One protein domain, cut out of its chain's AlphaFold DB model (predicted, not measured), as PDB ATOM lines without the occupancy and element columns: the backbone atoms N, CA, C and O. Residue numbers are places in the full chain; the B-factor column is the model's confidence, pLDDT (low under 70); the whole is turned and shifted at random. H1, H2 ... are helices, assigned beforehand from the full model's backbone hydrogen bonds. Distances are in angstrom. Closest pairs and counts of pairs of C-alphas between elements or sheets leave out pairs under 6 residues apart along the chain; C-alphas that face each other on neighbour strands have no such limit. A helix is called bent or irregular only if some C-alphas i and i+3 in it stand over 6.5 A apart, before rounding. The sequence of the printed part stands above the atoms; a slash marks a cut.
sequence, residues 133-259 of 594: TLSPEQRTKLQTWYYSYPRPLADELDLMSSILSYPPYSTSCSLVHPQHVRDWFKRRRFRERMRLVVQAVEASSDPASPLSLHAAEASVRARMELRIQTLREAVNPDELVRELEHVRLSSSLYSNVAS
ATOM      1  N   THR A 133     233.902 242.189 213.079       71.06
ATOM      2  CA  THR A 133     233.665 241.097 212.130       71.06
ATOM      3  C   THR A 133     233.799 241.594 210.697       71.06
ATOM      4  O   THR A 133     232.847 242.137 210.144       71.06
ATOM      5  N   LEU A 134     234.963 241.347 210.091       83.25
ATOM      6  CA  LEU A 134     235.183 241.472 208.642       83.25
ATOM      7  C   LEU A 134     234.058 240.759 207.865       83.25
ATOM      8  O   LEU A 134     233.613 239.687 208.297       83.25
ATOM      9  N   SER A 135     233.623 241.318 206.734       87.06
ATOM     10  CA  SER A 135     232.607 240.726 205.849       87.06
ATOM     11  C   SER A 135     233.056 239.347 205.318       87.06
ATOM     12  O   SER A 135     234.246 239.014 205.405       87.06
ATOM     13  N   PRO A 136     232.149 238.488 204.809       88.12
ATOM     14  CA  PRO A 136     232.565 237.252 204.153       88.12
ATOM     15  C   PRO A 136     233.484 237.535 202.954       88.12
ATOM     16  O   PRO A 136     234.530 236.894 202.865       88.12
ATOM     17  N   GLU A 137     233.189 238.534 202.109       89.50
ATOM     18  CA  GLU A 137     234.050 238.879 200.968       89.50
ATOM     19  C   GLU A 137     235.439 239.350 201.419       89.50
ATOM     20  O   GLU A 137     236.452 238.899 200.881       89.50
ATOM     21  N   GLN A 138     235.506 240.187 202.462       92.06
ATOM     22  CA  GLN A 138     236.772 240.633 203.050       92.06
ATOM     23  C   GLN A 138     237.591 239.448 203.577       92.06
ATOM     24  O   GLN A 138     238.804 239.399 203.379       92.06
ATOM     25  N   ARG A 139     236.953 238.459 204.220       91.75
ATOM     26  CA  ARG A 139     237.636 237.238 204.685       91.75
ATOM     27  C   ARG A 139     238.149 236.388 203.525       91.75
ATOM     28  O   ARG A 139     239.256 235.874 203.644       91.75
ATOM     29  N   THR A 140     237.389 236.244 202.441       93.19
ATOM     30  CA  THR A 140     237.827 235.508 201.243       93.19
ATOM     31  C   THR A 140     239.033 236.191 200.603       93.19
ATOM     32  O   THR A 140     240.045 235.543 200.358       93.19
ATOM     33  N   LYS A 141     238.998 237.518 200.439       94.69
ATOM     34  CA  LYS A 141     240.126 238.283 199.891       94.69
ATOM     35  C   LYS A 141     241.382 238.209 200.774       94.69
ATOM     36  O   LYS A 141     242.485 238.011 200.269       94.69
ATOM     37  N   LEU A 142     241.208 238.248 202.097       95.38
ATOM     38  CA  LEU A 142     242.281 237.993 203.067       95.38
ATOM     39  C   LEU A 142     242.835 236.561 202.992       95.38
ATOM     40  O   LEU A 142     244.022 236.364 203.239       95.38
ATOM     41  N   GLN A 143     242.018 235.561 202.639       95.00
ATOM     42  CA  GLN A 143     242.503 234.205 202.362       95.00
ATOM     43  C   GLN A 143     243.323 234.151 201.073       95.00
ATOM     44  O   GLN A 143     244.362 233.504 201.089       95.00
ATOM     45  N   THR A 144     242.932 234.857 200.007       94.62
ATOM     46  CA  THR A 144     243.735 234.961 198.775       94.62
ATOM     47  C   THR A 144     245.113 235.554 199.068       94.62
ATOM     48  O   THR A 144     246.126 234.901 198.827       94.62
ATOM     49  N   TRP A 145     245.172 236.744 199.682       95.31
ATOM     50  CA  TRP A 145     246.452 237.368 200.035       95.31
ATOM     51  C   TRP A 145     247.259 236.568 201.068       95.31
ATOM     52  O   TRP A 145     248.461 236.774 201.167       95.31
ATOM     53  N   TYR A 146     246.659 235.642 201.826       95.31
ATOM     54  CA  TYR A 146     247.404 234.800 202.770       95.31
ATOM     55  C   TYR A 146     248.447 233.895 202.101       95.31
ATOM     56  O   TYR A 146     249.425 233.517 202.747       95.31
ATOM     57  N   TYR A 147     248.258 233.556 200.824       93.31
ATOM     58  CA  TYR A 147     249.190 232.700 200.095       93.31
ATOM     59  C   TYR A 147     250.437 233.447 199.601       93.31
ATOM     60  O   TYR A 147     251.491 232.822 199.567       93.31
ATOM     61  N   SER A 148     250.349 234.757 199.328       92.31
ATOM     62  CA  SER A 148     251.488 235.603 198.913       92.31
ATOM     63  C   SER A 148     252.065 236.438 200.067       92.31
ATOM     64  O   SER A 148     253.275 236.533 200.233       92.31
ATOM     65  N   TYR A 149     251.203 236.986 200.931       93.81
ATOM     66  CA  TYR A 149     251.533 237.881 202.047       93.81
ATOM     67  C   TYR A 149     251.207 237.235 203.411       93.81
ATOM     68  O   TYR A 149     250.406 237.770 204.181       93.81
ATOM     69  N   PRO A 150     251.801 236.088 203.794       92.75
ATOM     70  CA  PRO A 150     251.462 235.412 205.054       92.75
ATOM     71  C   PRO A 150     251.792 236.251 206.305       92.75
ATOM     72  O   PRO A 150     251.189 236.048 207.367       92.75
ATOM     73  N   ARG A 151     252.727 237.212 206.204       94.12
ATOM     74  CA  ARG A 151     253.127 238.170 207.255       94.12
ATOM     75  C   ARG A 151     253.285 239.590 206.671       94.12
ATOM     76  O   ARG A 151     254.425 239.986 206.435       94.12
ATOM     77  N   PRO A 152     252.189 240.348 206.459       94.56
ATOM     78  CA  PRO A 152     252.258 241.680 205.850       94.56
ATOM     79  C   PRO A 152     253.047 242.714 206.685       94.56
ATOM     80  O   PRO A 152     253.102 242.590 207.916       94.56
ATOM     81  N   LEU A 153     253.647 243.705 206.013       93.69
ATOM     82  CA  LEU A 153     254.317 244.889 206.577       93.69
ATOM     83  C   LEU A 153     253.290 245.969 206.985       93.69
ATOM     84  O   LEU A 153     252.088 245.747 206.884       93.69
ATOM     85  N   ALA A 154     253.728 247.116 207.512       93.25
ATOM     86  CA  ALA A 154     252.817 248.161 208.000       93.25
ATOM     87  C   ALA A 154     252.069 248.871 206.854       93.25
ATOM     88  O   ALA A 154     250.844 248.874 206.825       93.25
ATOM     89  N   ASP A 155     252.823 249.362 205.879       94.12
ATOM     90  CA  ASP A 155     252.374 249.896 204.593       94.12
ATOM     91  C   ASP A 155     251.467 248.918 203.829       94.12
ATOM     92  O   ASP A 155     250.383 249.288 203.384       94.12
ATOM     93  N   GLU A 156     251.843 247.640 203.744       94.50
ATOM     94  CA  GLU A 156     250.998 246.617 203.117       94.50
ATOM     95  C   GLU A 156     249.675 246.402 203.865       94.50
ATOM     96  O   GLU A 156     248.635 246.221 203.232       94.50
ATOM     97  N   LEU A 157     249.680 246.427 205.206       95.38
ATOM     98  CA  LEU A 157     248.450 246.351 206.005       95.38
ATOM     99  C   LEU A 157     247.547 247.557 205.750       95.38
ATOM    100  O   LEU A 157     246.327 247.387 205.705       95.38
ATOM    101  N   ASP A 158     248.129 248.741 205.573       94.12
ATOM    102  CA  ASP A 158     247.399 249.970 205.285       94.12
ATOM    103  C   ASP A 158     246.789 249.915 203.871       94.12
ATOM    104  O   ASP A 158     245.575 250.104 203.732       94.12
ATOM    105  N   LEU A 159     247.562 249.514 202.849       94.44
ATOM    106  CA  LEU A 159     247.083 249.254 201.481       94.44
ATOM    107  C   LEU A 159     245.950 248.215 201.458       94.44
ATOM    108  O   LEU A 159     244.863 248.495 200.947       94.44
ATOM    109  N   MET A 160     246.157 247.044 202.075       95.19
ATOM    110  CA  MET A 160     245.138 245.995 202.219       95.19
ATOM    111  C   MET A 160     243.867 246.525 202.889       95.19
ATOM    112  O   MET A 160     242.758 246.220 202.456       95.19
ATOM    113  N   SER A 161     244.006 247.318 203.954       94.06
ATOM    114  CA  SER A 161     242.864 247.881 204.677       94.06
ATOM    115  C   SER A 161     242.083 248.894 203.834       94.06
ATOM    116  O   SER A 161     240.849 248.904 203.866       94.06
ATOM    117  N   SER A 162     242.785 249.676 203.004       93.06
ATOM    118  CA  SER A 162     242.182 250.600 202.049       93.06
ATOM    119  C   SER A 162     241.388 249.829 200.993       93.06
ATOM    120  O   SER A 162     240.191 250.067 200.857       93.06
ATOM    121  N   ILE A 163     241.992 248.821 200.348       93.44
ATOM    122  CA  ILE A 163     241.329 247.946 199.363       93.44
ATOM    123  C   ILE A 163     240.047 247.319 199.936       93.44
ATOM    124  O   ILE A 163     238.985 247.401 199.320       93.44
ATOM    125  N   LEU A 164     240.114 246.740 201.141       92.62
ATOM    126  CA  LEU A 164     238.968 246.091 201.795       92.62
ATOM    127  C   LEU A 164     237.846 247.058 202.215       92.62
ATOM    128  O   LEU A 164     236.753 246.596 202.556       92.62
ATOM    129  N   SER A 165     238.106 248.368 202.213       90.31
ATOM    130  CA  SER A 165     237.129 249.416 202.538       90.31
ATOM    131  C   SER A 165     236.309 249.883 201.325       90.31
ATOM    132  O   SER A 165     235.319 250.589 201.508       90.31
ATOM    133  N   TYR A 166     236.683 249.486 200.105       88.44
ATOM    134  CA  TYR A 166     235.954 249.796 198.871       88.44
ATOM    135  C   TYR A 166     235.007 248.653 198.442       88.44
ATOM    136  O   TYR A 166     235.171 247.504 198.868       88.44
ATOM    137  N   PRO A 167     234.029 248.924 197.555       84.75
ATOM    138  CA  PRO A 167     233.295 247.888 196.834       84.75
ATOM    139  C   PRO A 167     234.235 247.007 195.980       84.75
ATOM    140  O   PRO A 167     235.219 247.518 195.446       84.75
ATOM    141  N   PRO A 168     233.939 245.706 195.800       79.81
ATOM    142  CA  PRO A 168     232.777 244.990 196.333       79.81
ATOM    143  C   PRO A 168     232.918 244.595 197.813       79.81
ATOM    144  O   PRO A 168     231.920 244.267 198.442       79.81
ATOM    145  N   TYR A 169     234.129 244.630 198.380       84.38
ATOM    146  CA  TYR A 169     234.436 244.066 199.700       84.38
ATOM    147  C   TYR A 169     233.705 244.751 200.863       84.38
ATOM    148  O   TYR A 169     233.397 244.094 201.860       84.38
ATOM    149  N   SER A 170     233.412 246.047 200.737       80.50
ATOM    150  CA  SER A 170     232.556 246.782 201.667       80.50
ATOM    151  C   SER A 170     231.322 247.349 200.964       80.50
ATOM    152  O   SER A 170     231.417 248.197 200.079       80.50
ATOM    153  N   THR A 171     230.142 246.920 201.416       66.44
ATOM    154  CA  THR A 171     228.825 247.434 200.994       66.44
ATOM    155  C   THR A 171     228.373 248.667 201.787       66.44
ATOM    156  O   THR A 171     227.296 249.206 201.547       66.44
ATOM    157  N   SER A 172     229.189 249.131 202.736       63.03
ATOM    158  CA  SER A 172     228.935 250.324 203.547       63.03
ATOM    159  C   SER A 172     230.211 251.155 203.705       63.03
ATOM    160  O   SER A 172     231.312 250.646 203.503       63.03
ATOM    161  N   CYS A 173     230.098 252.418 204.125       56.72
ATOM    162  CA  CYS A 173     231.257 253.281 204.409       56.72
ATOM    163  C   CYS A 173     231.982 252.918 205.729       56.72
ATOM    164  O   CYS A 173     232.490 253.789 206.435       56.72
ATOM    165  N   SER A 174     232.012 251.634 206.099       66.88
ATOM    166  CA  SER A 174     232.787 251.115 207.223       66.88
ATOM    167  C   SER A 174     234.255 250.956 206.828       66.88
ATOM    168  O   SER A 174     234.623 249.978 206.176       66.88
ATOM    169  N   LEU A 175     235.098 251.898 207.254       79.31
ATOM    170  CA  LEU A 175     236.547 251.808 207.079       79.31
ATOM    171  C   LEU A 175     237.105 250.592 207.837       79.31
ATOM    172  O   LEU A 175     236.925 250.450 209.052       79.31
ATOM    173  N   VAL A 176     237.799 249.709 207.122       86.94
ATOM    174  CA  VAL A 176     238.511 248.573 207.709       86.94
ATOM    175  C   VAL A 176     239.805 249.098 208.314       86.94
ATOM    176  O   VAL A 176     240.682 249.564 207.606       86.94
ATOM    177  N   HIS A 177     239.950 249.017 209.636       89.75
ATOM    178  CA  HIS A 177     241.177 249.462 210.298       89.75
ATOM    179  C   HIS A 177     242.336 248.457 210.063       89.75
ATOM    180  O   HIS A 177     242.125 247.257 210.292       89.75
ATOM    181  N   PRO A 178     243.570 248.894 209.728       92.06
ATOM    182  CA  PRO A 178     244.732 248.018 209.479       92.06
ATOM    183  C   PRO A 178     244.994 246.998 210.597       92.06
ATOM    184  O   PRO A 178     245.307 245.830 210.366       92.06
ATOM    185  N   GLN A 179     244.763 247.403 211.848       90.94
ATOM    186  CA  GLN A 179     244.826 246.524 213.023       90.94
ATOM    187  C   GLN A 179     243.948 245.258 212.914       90.94
ATOM    188  O   GLN A 179     244.356 244.192 213.379       90.94
ATOM    189  N   HIS A 180     242.758 245.344 212.310       90.12
ATOM    190  CA  HIS A 180     241.862 244.196 212.145       90.12
ATOM    191  C   HIS A 180     242.411 243.197 211.122       90.12
ATOM    192  O   HIS A 180     242.372 241.988 211.374       90.12
ATOM    193  N   VAL A 181     242.994 243.706 210.030       93.75
ATOM    194  CA  VAL A 181     243.749 242.929 209.036       93.75
ATOM    195  C   VAL A 181     244.926 242.232 209.727       93.75
ATOM    196  O   VAL A 181     245.008 241.001 209.735       93.75
ATOM    197  N   ARG A 182     245.769 242.992 210.438       95.00
ATOM    198  CA  ARG A 182     246.955 242.496 211.159       95.00
ATOM    199  C   ARG A 182     246.636 241.338 212.102       95.00
ATOM    200  O   ARG A 182     247.336 240.322 212.114       95.00
ATOM    201  N   ASP A 183     245.573 241.467 212.891       93.38
ATOM    202  CA  ASP A 183     245.168 240.424 213.831       93.38
ATOM    203  C   ASP A 183     244.441 239.251 213.151       93.38
ATOM    204  O   ASP A 183     244.490 238.130 213.660       93.38
ATOM    205  N   TRP A 184     243.791 239.449 211.996       94.88
ATOM    206  CA  TRP A 184     243.315 238.337 211.164       94.88
ATOM    207  C   TRP A 184     244.494 237.475 210.692       94.88
ATOM    208  O   TRP A 184     244.493 236.270 210.950       94.88
ATOM    209  N   PHE A 185     245.545 238.089 210.135       95.94
ATOM    210  CA  PHE A 185     246.753 237.384 209.684       95.94
ATOM    211  C   PHE A 185     247.452 236.629 210.823       95.94
ATOM    212  O   PHE A 185     247.765 235.449 210.669       95.94
ATOM    213  N   LYS A 186     247.620 237.247 212.005       95.31
ATOM    214  CA  LYS A 186     248.140 236.550 213.203       95.31
ATOM    215  C   LYS A 186     247.304 235.312 213.557       95.31
ATOM    216  O   LYS A 186     247.858 234.237 213.769       95.31
ATOM    217  N   ARG A 187     245.971 235.446 213.595       94.69
ATOM    218  CA  ARG A 187     245.041 234.344 213.912       94.69
ATOM    219  C   ARG A 187     244.954 233.290 212.805       94.69
ATOM    220  O   ARG A 187     244.532 232.170 213.087       94.69
ATOM    221  N   ARG A 188     245.317 233.604 211.557       94.81
ATOM    222  CA  ARG A 188     245.456 232.618 210.473       94.81
ATOM    223  C   ARG A 188     246.774 231.847 210.607       94.81
ATOM    224  O   ARG A 188     246.694 230.628 210.725       94.81
ATOM    225  N   ARG A 189     247.922 232.532 210.756       94.88
ATOM    226  CA  ARG A 189     249.236 231.900 211.023       94.88
ATOM    227  C   ARG A 189     249.217 230.990 212.249       94.88
ATOM    228  O   ARG A 189     249.752 229.891 212.198       94.88
ATOM    229  N   PHE A 190     248.575 231.414 213.340       95.38
ATOM    230  CA  PHE A 190     248.447 230.584 214.541       95.38
ATOM    231  C   PHE A 190     247.668 229.286 214.276       95.38
ATOM    232  O   PHE A 190     248.130 228.216 214.653       95.38
ATOM    233  N   ARG A 191     246.518 229.355 213.592       95.31
ATOM    234  CA  ARG A 191     245.693 228.167 213.304       95.31
ATOM    235  C   ARG A 191     246.332 227.222 212.285       95.31
ATOM    236  O   ARG A 191     246.195 226.015 212.437       95.31
ATOM    237  N   GLU A 192     247.038 227.750 211.283       95.00
ATOM    238  CA  GLU A 192     247.836 226.931 210.359       95.00
ATOM    239  C   GLU A 192     248.969 226.217 211.109       95.00
ATOM    240  O   GLU A 192     249.081 224.998 211.000       95.00
ATOM    241  N   ARG A 193     249.717 226.934 211.966       94.88
ATOM    242  CA  ARG A 193     250.745 226.335 212.832       94.88
ATOM    243  C   ARG A 193     250.179 225.224 213.708       94.88
ATOM    244  O   ARG A 193     250.721 224.131 213.676       94.88
ATOM    245  N   MET A 194     249.095 225.463 214.449       94.00
ATOM    246  CA  MET A 194     248.534 224.426 215.327       94.00
ATOM    247  C   MET A 194     248.062 223.192 214.547       94.00
ATOM    248  O   MET A 194     248.316 222.080 214.997       94.00
ATOM    249  N   ARG A 195     247.457 223.354 213.357       95.00
ATOM    250  CA  ARG A 195     247.105 222.211 212.491       95.00
ATOM    251  C   ARG A 195     248.344 221.420 212.062       95.00
ATOM    252  O   ARG A 195     248.323 220.199 212.121       95.00
ATOM    253  N   LEU A 196     249.406 222.106 211.639       93.62
ATOM    254  CA  LEU A 196     250.653 221.465 211.210       93.62
ATOM    255  C   LEU A 196     251.418 220.817 212.376       93.62
ATOM    256  O   LEU A 196     252.104 219.827 212.157       93.62
ATOM    257  N   VAL A 197     251.296 221.341 213.602       93.69
ATOM    258  CA  VAL A 197     251.856 220.723 214.819       93.69
ATOM    259  C   VAL A 197     251.107 219.447 215.173       93.69
ATOM    260  O   VAL A 197     251.755 218.432 215.378       93.69
ATOM    261  N   VAL A 198     249.769 219.471 215.177       91.81
ATOM    262  CA  VAL A 198     248.947 218.266 215.389       91.81
ATOM    263  C   VAL A 198     249.303 217.195 214.355       91.81
ATOM    264  O   VAL A 198     249.715 216.109 214.742       91.81
ATOM    265  N   GLN A 199     249.314 217.546 213.065       91.19
ATOM    266  CA  GLN A 199     249.697 216.627 211.987       91.19
ATOM    267  C   GLN A 199     251.138 216.096 212.121       91.19
ATOM    268  O   GLN A 199     251.408 214.953 211.765       91.19
ATOM    269  N   ALA A 200     252.079 216.907 212.618       88.75
ATOM    270  CA  ALA A 200     253.456 216.471 212.849       88.75
ATOM    271  C   ALA A 200     253.578 215.519 214.049       88.75
ATOM    272  O   ALA A 200     254.369 214.586 213.978       88.75
ATOM    273  N   VAL A 201     252.798 215.736 215.115       88.50
ATOM    274  CA  VAL A 201     252.741 214.839 216.279       88.50
ATOM    275  C   VAL A 201     252.091 213.510 215.890       88.50
ATOM    276  O   VAL A 201     252.692 212.468 216.127       88.50
ATOM    277  N   GLU A 202     250.940 213.546 215.211       86.12
ATOM    278  CA  GLU A 202     250.240 212.369 214.670       86.12
ATOM    279  C   GLU A 202     251.157 211.527 213.768       86.12
ATOM    280  O   GLU A 202     251.288 210.323 213.970       86.12
ATOM    281  N   ALA A 203     251.871 212.162 212.829       82.56
ATOM    282  CA  ALA A 203     252.832 211.488 211.951       82.56
ATOM    283  C   ALA A 203     254.106 210.991 212.666       82.56
ATOM    284  O   ALA A 203     254.850 210.201 212.094       82.56
ATOM    285  N   SER A 204     254.366 211.450 213.895       71.75
ATOM    286  CA  SER A 204     255.472 210.995 214.751       71.75
ATOM    287  C   SER A 204     255.040 210.016 215.846       71.75
ATOM    288  O   SER A 204     255.826 209.716 216.739       71.75
ATOM    289  N   SER A 205     253.808 209.502 215.784       65.38
ATOM    290  CA  SER A 205     253.289 208.476 216.699       65.38
ATOM    291  C   SER A 205     253.849 207.070 216.402       65.38
ATOM    292  O   SER A 205     253.151 206.068 216.562       65.38
ATOM    293  N   ASP A 206     255.106 206.997 215.964       59.44
ATOM    294  CA  ASP A 206     255.878 205.764 215.840       59.44
ATOM    295  C   ASP A 206     256.364 205.364 217.249       59.44
ATOM    296  O   ASP A 206     257.085 206.146 217.885       59.44
ATOM    297  N   PRO A 207     255.971 204.190 217.785       61.22
ATOM    298  CA  PRO A 207     256.269 203.804 219.165       61.22
ATOM    299  C   PRO A 207     257.770 203.694 219.482       61.22
ATOM    300  O   PRO A 207     258.125 203.631 220.657       61.22
ATOM    301  N   ALA A 208     258.652 203.692 218.475       60.34
ATOM    302  CA  ALA A 208     260.099 203.685 218.671       60.34
ATOM    303  C   ALA A 208     260.706 205.062 219.025       60.34
ATOM    304  O   ALA A 208     261.802 205.101 219.585       60.34
ATOM    305  N   SER A 209     260.055 206.188 218.695       55.94
ATOM    306  CA  SER A 209     260.614 207.531 218.945       55.94
ATOM    307  C   SER A 209     259.544 208.640 218.947       55.94
ATOM    308  O   SER A 209     259.357 209.334 217.942       55.94
ATOM    309  N   PRO A 210     258.835 208.856 220.073       60.78
ATOM    310  CA  PRO A 210     257.856 209.933 220.179       60.78
ATOM    311  C   PRO A 210     258.555 211.300 220.153       60.78
ATOM    312  O   PRO A 210     259.222 211.696 221.115       60.78
ATOM    313  N   LEU A 211     258.377 212.066 219.070       62.22
ATOM    314  CA  LEU A 211     258.879 213.440 219.019       62.22
ATOM    315  C   LEU A 211     258.201 214.281 220.104       62.22
ATOM    316  O   LEU A 211     256.983 214.460 220.109       62.22
ATOM    317  N   SER A 212     259.010 214.873 220.986       77.31
ATOM    318  CA  SER A 212     258.526 215.855 221.959       77.31
ATOM    319  C   SER A 212     257.694 216.933 221.258       77.31
ATOM    320  O   SER A 212     258.134 217.523 220.266       77.31
ATOM    321  N   LEU A 213     256.517 217.243 221.815       82.00
ATOM    322  CA  LEU A 213     255.612 218.291 221.328       82.00
ATOM    323  C   LEU A 213     256.353 219.614 221.060       82.00
ATOM    324  O   LEU A 213     256.053 220.315 220.095       82.00
ATOM    325  N   HIS A 214     257.365 219.930 221.875       85.31
ATOM    326  CA  HIS A 214     258.195 221.121 221.716       85.31
ATOM    327  C   HIS A 214     259.084 221.073 220.457       85.31
ATOM    328  O   HIS A 214     259.232 222.084 219.767       85.31
ATOM    329  N   ALA A 215     259.639 219.906 220.119       87.31
ATOM    330  CA  ALA A 215     260.418 219.693 218.899       87.31
ATOM    331  C   ALA A 215     259.519 219.700 217.647       87.31
ATOM    332  O   ALA A 215     259.865 220.320 216.637       87.31
ATOM    333  N   ALA A 216     258.322 219.107 217.732       87.19
ATOM    334  CA  ALA A 216     257.302 219.215 216.689       87.19
ATOM    335  C   ALA A 216     256.919 220.690 216.443       87.19
ATOM    336  O   ALA A 216     256.996 221.165 215.306       87.19
ATOM    337  N   GLU A 217     256.625 221.452 217.504       90.69
ATOM    338  CA  GLU A 217     256.395 222.903 217.454       90.69
ATOM    339  C   GLU A 217     257.550 223.678 216.813       90.69
ATOM    340  O   GLU A 217     257.309 224.525 215.949       90.69
ATOM    341  N   ALA A 218     258.794 223.403 217.213       91.50
ATOM    342  CA  ALA A 218     259.976 224.067 216.676       91.50
ATOM    343  C   ALA A 218     260.159 223.779 215.176       91.50
ATOM    344  O   ALA A 218     260.333 224.716 214.394       91.50
ATOM    345  N   SER A 219     260.029 222.516 214.750       91.81
ATOM    346  CA  SER A 219     260.174 222.121 213.340       91.81
ATOM    347  C   SER A 219     259.092 222.726 212.439       91.81
ATOM    348  O   SER A 219     259.366 223.108 211.300       91.81
ATOM    349  N   VAL A 220     257.849 222.832 212.923       94.81
ATOM    350  CA  VAL A 220     256.748 223.465 212.183       94.81
ATOM    351  C   VAL A 220     256.955 224.972 212.122       94.81
ATOM    352  O   VAL A 220     256.769 225.571 211.065       94.81
ATOM    353  N   ARG A 221     257.394 225.594 213.222       94.19
ATOM    354  CA  ARG A 221     257.721 227.023 213.268       94.19
ATOM    355  C   ARG A 221     258.830 227.358 212.270       94.19
ATOM    356  O   ARG A 221     258.617 228.237 211.445       94.19
ATOM    357  N   ALA A 222     259.937 226.615 212.265       95.19
ATOM    358  CA  ALA A 222     261.036 226.802 211.316       95.19
ATOM    359  C   ALA A 222     260.580 226.653 209.850       95.19
ATOM    360  O   ALA A 222     260.813 227.551 209.043       95.19
ATOM    361  N   ARG A 223     259.843 225.579 209.517       95.31
ATOM    362  CA  ARG A 223     259.278 225.369 208.168       95.31
ATOM    363  C   ARG A 223     258.329 226.492 207.739       95.31
ATOM    364  O   ARG A 223     258.350 226.905 206.581       95.31
ATOM    365  N   MET A 224     257.508 227.008 208.655       95.25
ATOM    366  CA  MET A 224     256.617 228.134 208.368       95.25
ATOM    367  C   MET A 224     257.368 229.453 208.175       95.25
ATOM    368  O   MET A 224     256.994 230.207 207.281       95.25
ATOM    369  N   GLU A 225     258.402 229.744 208.968       95.44
ATOM    370  CA  GLU A 225     259.195 230.968 208.793       95.44
ATOM    371  C   GLU A 225     260.020 230.928 207.498       95.44
ATOM    372  O   GLU A 225     260.029 231.924 206.779       95.44
ATOM    373  N   LEU A 226     260.589 229.774 207.125       96.00
ATOM    374  CA  LEU A 226     261.246 229.586 205.823       96.00
ATOM    375  C   LEU A 226     260.274 229.856 204.662       96.00
ATOM    376  O   LEU A 226     260.565 230.668 203.790       96.00
ATOM    377  N   ARG A 227     259.071 229.259 204.689       94.88
ATOM    378  CA  ARG A 227     258.026 229.539 203.688       94.88
ATOM    379  C   ARG A 227     257.621 231.019 203.669       94.88
ATOM    380  O   ARG A 227     257.361 231.556 202.598       94.88
ATOM    381  N   ILE A 228     257.538 231.676 204.829       95.12
ATOM    382  CA  ILE A 228     257.256 233.117 204.907       95.12
ATOM    383  C   ILE A 228     258.379 233.913 204.235       95.12
ATOM    384  O   ILE A 228     258.067 234.838 203.496       95.12
ATOM    385  N   GLN A 229     259.646 233.551 204.449       94.81
ATOM    386  CA  GLN A 229     260.793 234.212 203.827       94.81
ATOM    387  C   GLN A 229     260.809 234.031 202.301       94.81
ATOM    388  O   GLN A 229     260.840 235.030 201.591       94.81
ATOM    389  N   THR A 230     260.670 232.807 201.781       95.31
ATOM    390  CA  THR A 230     260.624 232.569 200.325       95.31
ATOM    391  C   THR A 230     259.461 233.310 199.657       95.31
ATOM    392  O   THR A 230     259.608 233.866 198.573       95.31
ATOM    393  N   LEU A 231     258.299 233.386 200.320       93.81
ATOM    394  CA  LEU A 231     257.176 234.195 199.833       93.81
ATOM    395  C   LEU A 231     257.455 235.703 199.910       93.81
ATOM    396  O   LEU A 231     256.925 236.447 199.093       93.81
ATOM    397  N   ARG A 232     258.300 236.169 200.839       90.31
ATOM    398  CA  ARG A 232     258.753 237.567 200.870       90.31
ATOM    399  C   ARG A 232     259.719 237.919 199.758       90.31
ATOM    400  O   ARG A 232     259.598 239.002 199.202       90.31
ATOM    401  N   GLU A 233     260.615 237.008 199.417       91.44
ATOM    402  CA  GLU A 233     261.557 237.165 198.307       91.44
ATOM    403  C   GLU A 233     260.838 237.143 196.940       91.44
ATOM    404  O   GLU A 233     261.318 237.746 195.986       91.44
ATOM    405  N   ALA A 234     259.655 236.519 196.860       90.38
ATOM    406  CA  ALA A 234     258.815 236.450 195.657       90.38
ATOM    407  C   ALA A 234     257.676 237.500 195.577       90.38
ATOM    408  O   ALA A 234     256.922 237.511 194.599       90.38
ATOM    409  N   VAL A 235     257.501 238.364 196.587       91.56
ATOM    410  CA  VAL A 235     256.434 239.385 196.608       91.56
ATOM    411  C   VAL A 235     256.814 240.602 195.760       91.56
ATOM    412  O   VAL A 235     257.911 241.142 195.872       91.56
ATOM    413  N   ASN A 236     255.870 241.074 194.941       87.69
ATOM    414  CA  ASN A 236     256.031 242.280 194.130       87.69
ATOM    415  C   ASN A 236     255.417 243.483 194.874       87.69
ATOM    416  O   ASN A 236     254.196 243.489 195.049       87.69
ATOM    417  N   PRO A 237     256.188 244.517 195.270       80.62
ATOM    418  CA  PRO A 237     255.667 245.622 196.085       80.62
ATOM    419  C   PRO A 237     254.510 246.372 195.400       80.62
ATOM    420  O   PRO A 237     253.520 246.729 196.040       80.62
ATOM    421  N   ASP A 238     254.572 246.517 194.075       89.56
ATOM    422  CA  ASP A 238     253.570 247.245 193.289       89.56
ATOM    423  C   ASP A 238     252.260 246.467 193.063       89.56
ATOM    424  O   ASP A 238     251.351 246.972 192.404       89.56
ATOM    425  N   GLU A 239     252.131 245.216 193.523       92.75
ATOM    426  CA  GLU A 239     250.887 244.440 193.374       92.75
ATOM    427  C   GLU A 239     249.731 245.080 194.156       92.75
ATOM    428  O   GLU A 239     248.698 245.403 193.568       92.75
ATOM    429  N   LEU A 240     249.920 245.337 195.455       93.38
ATOM    430  CA  LEU A 240     248.890 245.944 196.308       93.38
ATOM    431  C   LEU A 240     248.589 247.399 195.912       93.38
ATOM    432  O   LEU A 240     247.447 247.840 196.034       93.38
ATOM    433  N   VAL A 241     249.580 248.133 195.394       93.75
ATOM    434  CA  VAL A 241     249.390 249.505 194.893       93.75
ATOM    435  C   VAL A 241     248.497 249.505 193.648       93.75
ATOM    436  O   VAL A 241     247.459 250.166 193.642       93.75
ATOM    437  N   ARG A 242     248.826 248.692 192.633       94.44
ATOM    438  CA  ARG A 242     248.008 248.553 191.414       94.44
ATOM    439  C   ARG A 242     246.613 248.004 191.709       94.44
ATOM    440  O   ARG A 242     245.644 248.423 191.076       94.44
ATOM    441  N   GLU A 243     246.480 247.096 192.679       93.62
ATOM    442  CA  GLU A 243     245.169 246.605 193.100       93.62
ATOM    443  C   GLU A 243     244.327 247.725 193.738       93.62
ATOM    444  O   GLU A 243     243.155 247.883 193.395       93.62
ATOM    445  N   LEU A 244     244.923 248.554 194.603       93.19
ATOM    446  CA  LEU A 244     244.259 249.712 195.204       93.19
ATOM    447  C   LEU A 244     243.839 250.757 194.160       93.19
ATOM    448  O   LEU A 244     242.740 251.301 194.255       93.19
ATOM    449  N   GLU A 245     244.659 251.016 193.143       92.62
ATOM    450  CA  GLU A 245     244.293 251.895 192.026       92.62
ATOM    451  C   GLU A 245     243.128 251.330 191.206       92.62
ATOM    452  O   GLU A 245     242.136 252.025 190.983       92.62
ATOM    453  N   HIS A 246     243.180 250.049 190.831       91.69
ATOM    454  CA  HIS A 246     242.090 249.366 190.131       91.69
ATOM    455  C   HIS A 246     240.774 249.381 190.937       91.69
ATOM    456  O   HIS A 246     239.691 249.630 190.394       91.69
ATOM    457  N   VAL A 247     240.852 249.161 192.250       90.00
ATOM    458  CA  VAL A 247     239.695 249.178 193.157       90.00
ATOM    459  C   VAL A 247     239.151 250.602 193.366       90.00
ATOM    460  O   VAL A 247     237.937 250.797 193.375       90.00
ATOM    461  N   ARG A 248     240.005 251.633 193.406       89.50
ATOM    462  CA  ARG A 248     239.576 253.047 193.380       89.50
ATOM    463  C   ARG A 248     238.873 253.413 192.072       89.50
ATOM    464  O   ARG A 248     237.797 254.012 192.103       89.50
ATOM    465  N   LEU A 249     239.441 253.021 190.929       88.06
ATOM    466  CA  LEU A 249     238.866 253.265 189.604       88.06
ATOM    467  C   LEU A 249     237.492 252.594 189.463       88.06
ATOM    468  O   LEU A 249     236.510 253.266 189.145       88.06
ATOM    469  N   SER A 250     237.381 251.304 189.784       85.75
ATOM    470  CA  SER A 250     236.099 250.582 189.764       85.75
ATOM    471  C   SER A 250     235.088 251.134 190.780       85.75
ATOM    472  O   SER A 250     233.922 251.319 190.427       85.75
ATOM    473  N   SER A 251     235.508 251.513 191.993       83.81
ATOM    474  CA  SER A 251     234.634 252.187 192.966       83.81
ATOM    475  C   SER A 251     234.101 253.531 192.451       83.81
ATOM    476  O   SER A 251     232.966 253.892 192.773       83.81
ATOM    477  N   SER A 252     234.869 254.268 191.637       78.50
ATOM    478  CA  SER A 252     234.378 255.494 190.992       78.50
ATOM    479  C   SER A 252     233.271 255.191 189.974       78.50
ATOM    480  O   SER A 252     232.255 255.884 189.944       78.50
ATOM    481  N   LEU A 253     233.395 254.096 189.211       80.12
ATOM    482  CA  LEU A 253     232.359 253.633 188.286       80.12
ATOM    483  C   LEU A 253     231.090 253.200 189.036       80.12
ATOM    484  O   LEU A 253     229.999 253.611 188.649       80.12
ATOM    485  N   TYR A 254     231.218 252.459 190.144       76.50
ATOM    486  CA  TYR A 254     230.083 252.121 191.013       76.50
ATOM    487  C   TYR A 254     229.376 253.370 191.561       76.50
ATOM    488  O   TYR A 254     228.149 253.442 191.513       76.50
ATOM    489  N   SER A 255     230.130 254.375 192.024       76.12
ATOM    490  CA  SER A 255     229.569 255.648 192.502       76.12
ATOM    491  C   SER A 255     228.838 256.412 191.388       76.12
ATOM    492  O   SER A 255     227.697 256.837 191.570       76.12
ATOM    493  N   ASN A 256     229.437 256.500 190.197       80.19
ATOM    494  CA  ASN A 256     228.839 257.151 189.028       80.19
ATOM    495  C   ASN A 256     227.560 256.438 188.552       80.19
ATOM    496  O   ASN A 256     226.581 257.097 188.202       80.19
ATOM    497  N   VAL A 257     227.530 255.103 188.580       78.62
ATOM    498  CA  VAL A 257     226.337 254.306 188.251       78.62
ATOM    499  C   VAL A 257     225.245 254.481 189.312       78.62
ATOM    500  O   VAL A 257     224.098 254.746 188.954       78.62
ATOM    501  N   ALA A 258     225.577 254.422 190.604       77.56
ATOM    502  CA  ALA A 258     224.617 254.648 191.688       77.56
ATOM    503  C   ALA A 258     224.022 256.071 191.655       77.56
ATOM    504  O   ALA A 258     222.808 256.243 191.755       77.56
ATOM    505  N   SER A 259     224.858 257.088 191.424       80.19
ATOM    506  CA  SER A 259     224.435 258.483 191.232       80.19
ATOM    507  C   SER A 259     223.552 258.656 189.987       80.19
ATOM    508  O   SER A 259     222.546 259.371 190.017       80.19
TER     509      SER A 259
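AT A GLANCE: This is residues 133 to 259 of the 594 residues of an uncharacterized protein of Aphanomyces astaci (UniProt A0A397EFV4). A long, loose assembly of helices: H4 and H5 form the two arms of a wide V, joined by a tight link. H3, the longest helix, meets H4 near the loop of residues 203 to 212 and spreads away from it, while the short helices H1 and H2 lie inside the V. The printed part has 127 residues with five named helices, H1 to H5 in chain order, and no named strand, so its class is all helix. It is loose, with a radius of gyration of the C-alphas of 18.7 A, and spans 71 by 29 by 19 A.

IN THESE COORDINATES: H3, residues 178 to 202, runs 36.4 A from C-alpha 178 at (244.732, 248.018, 209.479) to C-alpha 202 at (250.240, 212.369, 214.670). H4, residues 213 to 233, is 30.4 A long. H5, residues 238 to 259, is 31.3 A long and ends at C-alpha 259 at (224.435, 258.483, 191.232). H2 holds residues 154 to 164, 15.3 A. H1 holds residues 136 to 148, 19.7 A, and begins at C-alpha 136 at (232.565, 237.252, 204.153). H1 is neither bent nor irregular, but only just: C-alphas 144 and 147 are 6.1 A apart.

HOW THE PARTS SIT: H3 touches H4 with residues 193 to 201 alone, at a steep tilt of 48 degrees, opposite ways; the closest C-alphas, of Val 197 and Glu 217, are 5.7 A apart. With residues 178 to 182 alone H3 touches H2, about perpendicular at 79 degrees; the closest C-alphas, of Ser 161 and Pro 178, are 5.2 A apart. H5 touches H2 with residues 240 to 247 alone, at a shallow tilt of 27 degrees, the same way; the closest C-alphas, of Ile 163 and Leu 244, are 5.4 A apart. The helix packing is mostly crossed, only just: 1 of 3 touching pairs is at a shallow tilt. H1 touches no helix. It is close to H4 but not clearly touching, with the closest C-alphas, of Ser 148 and Leu 231, 5.9 A apart. H3 and H5 are apart, and so are H4 and H5. Every O i to N i+4 pair is within hydrogen-bond range in H2, H3, H4 and H5; in H1, 7 of 9 are.

THE WHOLE: The C-alphas farthest apart, of Ala 208 and Ser 259, are 70.9 A apart. The printed part has no cut. The link from H2 to H3, residues 165 to 177, is long. Mean pLDDT of the printed part is 87.8; residues 171 to 174 and 205 to 211 are under 70.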